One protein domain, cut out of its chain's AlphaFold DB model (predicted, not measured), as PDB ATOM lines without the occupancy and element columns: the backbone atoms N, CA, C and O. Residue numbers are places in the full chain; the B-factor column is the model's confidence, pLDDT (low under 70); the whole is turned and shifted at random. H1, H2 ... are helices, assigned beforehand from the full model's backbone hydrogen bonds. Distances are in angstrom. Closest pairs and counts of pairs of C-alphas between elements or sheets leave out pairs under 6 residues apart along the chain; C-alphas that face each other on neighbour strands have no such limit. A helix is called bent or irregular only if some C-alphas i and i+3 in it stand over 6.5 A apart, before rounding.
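AT A GLANCE: This is residues 266 to 311 of the 314 residues of the protein "AAA domain-containing protein" of Tolypothrix tenuis PCC 7101 (UniProt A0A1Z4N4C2). Three helices pack in a small crossed cluster: the long H3 meets H1 near its own end, with residues 309 to 310, at nearly a right angle, and the short H2 fills the inside of this corner, touching both. The printed part has 46 residues with three named helices, in the order H1, H2, H3, and no named strand; the class is all helix. The whole is compact, with a radius of gyration of the C-alphas of 9.9 A, and its C-alphas span 26 by 24 by 15 A.

HOW THE PARTS SIT: H3, residues 296 to 311, is touched by H2, residues 284 to 291, about perpendicular at 77 degrees. H3 touches H2 with residues 299 to 306 alone, and the closest C-alphas are those of Ile 288 and Gly 302, 5.6 A apart. H1, residues 268 to 279, touches H3 with residues 270 to 275 alone, about perpendicular at 86 degrees; the closest C-alphas are those of Lys 271 and Ile 309, 6.1 A apart. H1 touches H2 with residues 274 to 278 alone, opposite ways at a steep tilt of 48 degrees; the closest C-alphas are those of Ile 274 and Ile 287, 7.2 A apart. Every O i to N i+4 pair is within hydrogen-bond range in H2, against 10 of 12 in H3 and 4 of 8 in H1.

IN THESE COORDINATES: H3 is 23.9 A long from first to last C-alpha and ends at C-alpha 311, (42.424, 10.110, -18.954). It is irregular: C-alphas 297 and 300 are 7.2 A apart. H1 begins at C-alpha 268, (36.159, 5.154, -29.598), and is 17.5 A long; it is neither bent nor irregular, but only just, with C-alphas 273 and 276 6.2 A apart. H2 is 10.1 A long.

THE WHOLE: The two C-alphas farthest apart are those of Asp 279 and Ala 297, 27.1 A. The printed part has no cut, and the links H1 to H2 and H2 to H3 are tight, each of 4 residues. The mean pLDDT of the printed part is 82.5; residues 266 to 269 are under 70.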
ATOM      1  N   VAL A 266      29.729   6.776 -28.854       43.72
ATOM      2  CA  VAL A 266      30.938   5.986 -29.093       43.72
ATOM      3  C   VAL A 266      32.187   6.835 -28.824       43.72
ATOM      4  O   VAL A 266      32.654   7.595 -29.671       43.72
ATOM      5  N   THR A 267      32.768   6.677 -27.635       46.59
ATOM      6  CA  THR A 267      34.027   7.308 -27.201       46.59
ATOM      7  C   THR A 267      35.246   6.806 -27.989       46.59
ATOM      8  O   THR A 267      36.322   7.399 -27.917       46.59
ATOM      9  N   GLY A 268      35.086   5.758 -28.804       50.88
ATOM     10  CA  GLY A 268      36.159   5.154 -29.598       50.88
ATOM     11  C   GLY A 268      36.688   6.013 -30.755       50.88
ATOM     12  O   GLY A 268      37.876   5.935 -31.060       50.88
ATOM     13  N   GLY A 269      35.857   6.861 -31.381       60.38
ATOM     14  CA  GLY A 269      36.241   7.585 -32.609       60.38
ATOM     15  C   GLY A 269      37.119   8.823 -32.385       60.38
ATOM     16  O   GLY A 269      38.000   9.130 -33.187       60.38
ATOM     17  N   LEU A 270      36.921   9.532 -31.271       72.62
ATOM     18  CA  LEU A 270      37.719  10.725 -30.959       72.62
ATOM     19  C   LEU A 270      39.090  10.358 -30.379       72.62
ATOM     20  O   LEU A 270      40.076  11.043 -30.651       72.62
ATOM     21  N   LYS A 271      39.184   9.242 -29.644       76.81
ATOM     22  CA  LYS A 271      40.443   8.752 -29.065       76.81
ATOM     23  C   LYS A 271      41.463   8.369 -30.139       76.81
ATOM     24  O   LYS A 271      42.615   8.793 -30.057       76.81
ATOM     25  N   SER A 272      41.031   7.644 -31.175       75.81
ATOM     26  CA  SER A 272      41.883   7.261 -32.313       75.81
ATOM     27  C   SER A 272      42.351   8.452 -33.157       75.81
ATOM     28  O   SER A 272      43.302   8.318 -33.918       75.81
ATOM     29  N   THR A 273      41.724   9.620 -32.994       76.88
ATOM     30  CA  THR A 273      42.086  10.852 -33.707       76.88
ATOM     31  C   THR A 273      42.995  11.758 -32.870       76.88
ATOM     32  O   THR A 273      43.922  12.362 -33.399       76.88
ATOM     33  N   ILE A 274      42.774  11.852 -31.554       84.56
ATOM     34  CA  ILE A 274      43.496  12.790 -30.675       84.56
ATOM     35  C   ILE A 274      44.882  12.272 -30.280       84.56
ATOM     36  O   ILE A 274      45.832  13.057 -30.250       84.56
ATOM     37  N   LEU A 275      45.014  10.974 -29.989       83.81
ATOM     38  CA  LEU A 275      46.274  10.403 -29.501       83.81
ATOM     39  C   LEU A 275      47.409  10.507 -30.542       83.81
ATOM     40  O   LEU A 275      48.452  11.064 -30.201       83.81
ATOM     41  N   PRO A 276      47.199  10.149 -31.830       83.31
ATOM     42  CA  PRO A 276      48.243  10.291 -32.847       83.31
ATOM     43  C   PRO A 276      48.661  11.743 -33.097       83.31
ATOM     44  O   PRO A 276      49.812  12.005 -33.428       83.31
ATOM     45  N   LEU A 277      47.747  12.705 -32.937       85.19
ATOM     46  CA  LEU A 277      48.069  14.126 -33.092       85.19
ATOM     47  C   LEU A 277      48.929  14.637 -31.936       85.19
ATOM     48  O   LEU A 277      49.838  15.438 -32.157       85.19
ATOM     49  N   LYS A 278      48.680  14.150 -30.718       85.75
ATOM     50  CA  LYS A 278      49.505  14.475 -29.554       85.75
ATOM     51  C   LYS A 278      50.902  13.864 -29.676       85.75
ATOM     52  O   LYS A 278      51.884  14.574 -29.470       85.75
ATOM     53  N   ASP A 279      50.984  12.609 -30.114       83.62
ATOM     54  CA  ASP A 279      52.255  11.923 -30.385       83.62
ATOM     55  C   ASP A 279      53.031  12.584 -31.539       83.62
ATOM     56  O   ASP A 279      54.257  12.655 -31.513       83.62
ATOM     57  N   ALA A 280      52.323  13.160 -32.517       80.81
ATOM     58  CA  ALA A 280      52.896  13.968 -33.596       80.81
ATOM     59  C   ALA A 280      53.267  15.410 -33.179       80.81
ATOM     60  O   ALA A 280      53.633  16.220 -34.033       80.81
ATOM     61  N   GLY A 281      53.164  15.761 -31.891       85.94
ATOM     62  CA  GLY A 281      53.609  17.049 -31.347       85.94
ATOM     63  C   GLY A 281      52.651  18.222 -31.571       85.94
ATOM     64  O   GLY A 281      53.058  19.381 -31.451       85.94
ATOM     65  N   TYR A 282      51.382  17.968 -31.900       87.25
ATOM     66  CA  TYR A 282      50.391  19.037 -32.012       87.25
ATOM     67  C   TYR A 282      50.073  19.613 -30.631       87.25
ATOM     68  O   TYR A 282      49.915  18.885 -29.653       87.25
ATOM     69  N   SER A 283      49.937  20.939 -30.553       89.81
ATOM     70  CA  SER A 283      49.574  21.592 -29.300       89.81
ATOM     71  C   SER A 283      48.119  21.308 -28.925       89.81
ATOM     72  O   SER A 283      47.229  21.303 -29.777       89.81
ATOM     73  N   ASP A 284      47.870  21.171 -27.626       89.75
ATOM     74  CA  ASP A 284      46.538  21.033 -27.029       89.75
ATOM     75  C   ASP A 284      45.545  22.069 -27.579       89.75
ATOM     76  O   ASP A 284      44.418  21.752 -27.949       89.75
ATOM     77  N   THR A 285      45.988  23.319 -27.730       89.06
ATOM     78  CA  THR A 285      45.167  24.401 -28.292       89.06
ATOM     79  C   THR A 285      44.781  24.150 -29.747       89.06
ATOM     80  O   THR A 285      43.655  24.458 -30.132       89.06
ATOM     81  N   ARG A 286      45.689  23.594 -30.554       86.31
ATOM     82  CA  ARG A 286      45.429  23.267 -31.958       86.31
ATOM     83  C   ARG A 286      44.446  22.106 -32.072       86.31
ATOM     84  O   ARG A 286      43.488  22.198 -32.826       86.31
ATOM     85  N   ILE A 287      44.612  21.067 -31.258       89.81
ATOM     86  CA  ILE A 287      43.680  19.932 -31.212       89.81
ATOM     87  C   ILE A 287      42.280  20.405 -30.780       89.81
ATOM     88  O   ILE A 287      41.286  20.095 -31.434       89.81
ATOM     89  N   ILE A 288      42.185  21.239 -29.740       88.81
ATOM     90  CA  ILE A 288      40.902  21.763 -29.246       88.81
ATOM     91  C   ILE A 288      40.181  22.615 -30.306       88.81
ATOM     92  O   ILE A 288      38.970  22.477 -30.481       88.81
ATOM     93  N   LYS A 289      40.910  23.474 -31.028       84.00
ATOM     94  CA  LYS A 289      40.320  24.419 -31.991       84.00
ATOM     95  C   LYS A 289      40.047  23.826 -33.367       84.00
ATOM     96  O   LYS A 289      39.072  24.236 -33.999       84.00
ATOM     97  N   ASP A 290      40.915  22.933 -33.833       83.62
ATOM     98  CA  ASP A 290      40.925  22.476 -35.228       83.62
ATOM     99  C   ASP A 290      40.387  21.051 -35.383       83.62
ATOM    100  O   ASP A 290      39.897  20.708 -36.454       83.62
ATOM    101  N   VAL A 291      40.440  20.235 -34.323       84.12
ATOM    102  CA  VAL A 291      39.940  18.847 -34.334       84.12
ATOM    103  C   VAL A 291      38.629  18.746 -33.566       84.12
ATOM    104  O   VAL A 291      37.665  18.176 -34.063       84.12
ATOM    105  N   LEU A 292      38.573  19.323 -32.362       85.06
ATOM    106  CA  LEU A 292      37.377  19.285 -31.517       85.06
ATOM    107  C   LEU A 292      36.394  20.436 -31.793       85.06
ATOM    108  O   LEU A 292      35.255  20.375 -31.341       85.06
ATOM    109  N   GLY A 293      36.815  21.481 -32.512       85.50
ATOM    110  CA  GLY A 293      35.954  22.597 -32.923       85.50
ATOM    111  C   GLY A 293      35.582  23.594 -31.816       85.50
ATOM    112  O   GLY A 293      34.738  24.457 -32.042       85.50
ATOM    113  N   TYR A 294      36.207  23.530 -30.637       91.69
ATOM    114  CA  TYR A 294      35.911  24.444 -29.529       91.69
ATOM    115  C   TYR A 294      36.762  25.718 -29.620       91.69
ATOM    116  O   TYR A 294      37.996  25.670 -29.634       91.69
ATOM    117  N   ARG A 295      36.106  26.885 -29.656       87.50
ATOM    118  CA  ARG A 295      36.740  28.210 -29.792       87.50
ATOM    119  C   ARG A 295      36.086  29.230 -28.853       87.50
ATOM    120  O   ARG A 295      34.992  29.001 -28.347       87.50
ATOM    121  N   GLY A 296      36.768  30.351 -28.607       86.88
ATOM    122  CA  GLY A 296      36.234  31.458 -27.804       86.88
ATOM    123  C   GLY A 296      35.765  31.022 -26.410       86.88
ATOM    124  O   GLY A 296      36.497  30.336 -25.693       86.88
ATOM    125  N   ALA A 297      34.535  31.396 -26.049       81.31
ATOM    126  CA  ALA A 297      33.919  31.078 -24.757       81.31
ATOM    127  C   ALA A 297      33.782  29.565 -24.492       81.31
ATOM    128  O   ALA A 297      33.804  29.134 -23.339       81.31
ATOM    129  N   ASP A 298      33.718  28.742 -25.543       85.94
ATOM    130  CA  ASP A 298      33.574  27.290 -25.426       85.94
ATOM    131  C   ASP A 298      34.917  26.547 -25.318       85.94
ATOM    132  O   ASP A 298      34.940  25.333 -25.115       85.94
ATOM    133  N   TYR A 299      36.056  27.249 -25.373       89.62
ATOM    134  CA  TYR A 299      37.384  26.627 -25.280       89.62
ATOM    135  C   TYR A 299      37.566  25.783 -24.005       89.62
ATOM    136  O   TYR A 299      38.140  24.694 -24.054       89.62
ATOM    137  N   GLN A 300      37.031  26.238 -22.865       89.44
ATOM    138  CA  GLN A 300      37.121  25.489 -21.605       89.44
ATOM    139  C   GLN A 300      36.369  24.151 -21.661       89.44
ATOM    140  O   GLN A 300      36.839  23.169 -21.086       89.44
ATOM    141  N   LYS A 301      35.258  24.074 -22.406       88.94
ATOM    142  CA  LYS A 301      34.522  22.817 -22.622       88.94
ATOM    143  C   LYS A 301      35.352  21.839 -23.455       88.94
ATOM    144  O   LYS A 301      35.462  20.670 -23.097       88.94
ATOM    145  N   GLY A 302      36.016  22.333 -24.504       91.06
ATOM    146  CA  GLY A 302      36.921  21.528 -25.330       91.06
ATOM    147  C   GLY A 302      38.127  20.999 -24.555       91.06
ATOM    148  O   GLY A 302      38.498  19.835 -24.704       91.06
ATOM    149  N   ARG A 303      38.691  21.814 -23.654       91.75
ATOM    150  CA  ARG A 303      39.766  21.386 -22.750       91.75
ATOM    151  C   ARG A 303      39.314  20.250 -21.830       91.75
ATOM    152  O   ARG A 303      40.005  19.242 -21.736       91.75
ATOM    153  N   GLN A 304      38.146  20.385 -21.200       91.12
ATOM    154  CA  GLN A 304      37.581  19.350 -20.323       91.12
ATOM    155  C   GLN A 304      37.301  18.044 -21.075       91.12
ATOM    156  O   GLN A 304      37.597  16.966 -20.560       91.12
ATOM    157  N   LEU A 305      36.771  18.131 -22.297       87.94
ATOM    158  CA  LEU A 305      36.524  16.970 -23.150       87.94
ATOM    159  C   LEU A 305      37.830  16.254 -23.522       87.94
ATOM    160  O   LEU A 305      37.922  15.038 -23.379       87.94
ATOM    161  N   MET A 306      38.855  17.000 -23.940       88.81
ATOM    162  CA  MET A 306      40.159  16.430 -24.286       88.81
ATOM    163  C   MET A 306      40.829  15.755 -23.082       88.81
ATOM    164  O   MET A 306      41.380  14.667 -23.222       88.81
ATOM    165  N   THR A 307      40.741  16.352 -21.888       88.94
ATOM    166  CA  THR A 307      41.238  15.738 -20.647       88.94
ATOM    167  C   THR A 307      40.514  14.430 -20.327       88.94
ATOM    168  O   THR A 307      41.173  13.465 -19.965       88.94
ATOM    169  N   ARG A 308      39.188  14.355 -20.508       87.12
ATOM    170  CA  ARG A 308      38.437  13.099 -20.314       87.12
ATOM    171  C   ARG A 308      38.898  12.009 -21.287       87.12
ATOM    172  O   ARG A 308      39.224  10.916 -20.850       87.12
ATOM    173  N   ILE A 309      39.033  12.340 -22.574       85.69
ATOM    174  CA  ILE A 309      39.456  11.383 -23.616       85.69
ATOM    175  C   ILE A 309      40.872  10.840 -23.363       85.69
ATOM    176  O   ILE A 309      41.143   9.672 -23.637       85.69
ATOM    177  N   LEU A 310      41.777  11.683 -22.857       83.12
ATOM    178  CA  LEU A 310      43.155  11.292 -22.554       83.12
ATOM    179  C   LEU A 310      43.293  10.550 -21.216       83.12
ATOM    180  O   LEU A 310      44.194   9.730 -21.089       83.12
ATOM    181  N   ASN A 311      42.419  10.811 -20.242       80.06
ATOM    182  CA  ASN A 311      42.424  10.110 -18.954       80.06
ATOM    183  C   ASN A 311      41.766   8.724 -19.039       80.06
ATOM    184  O   ASN A 311      42.166   7.829 -18.306       80.06
TER     185      ASN A 311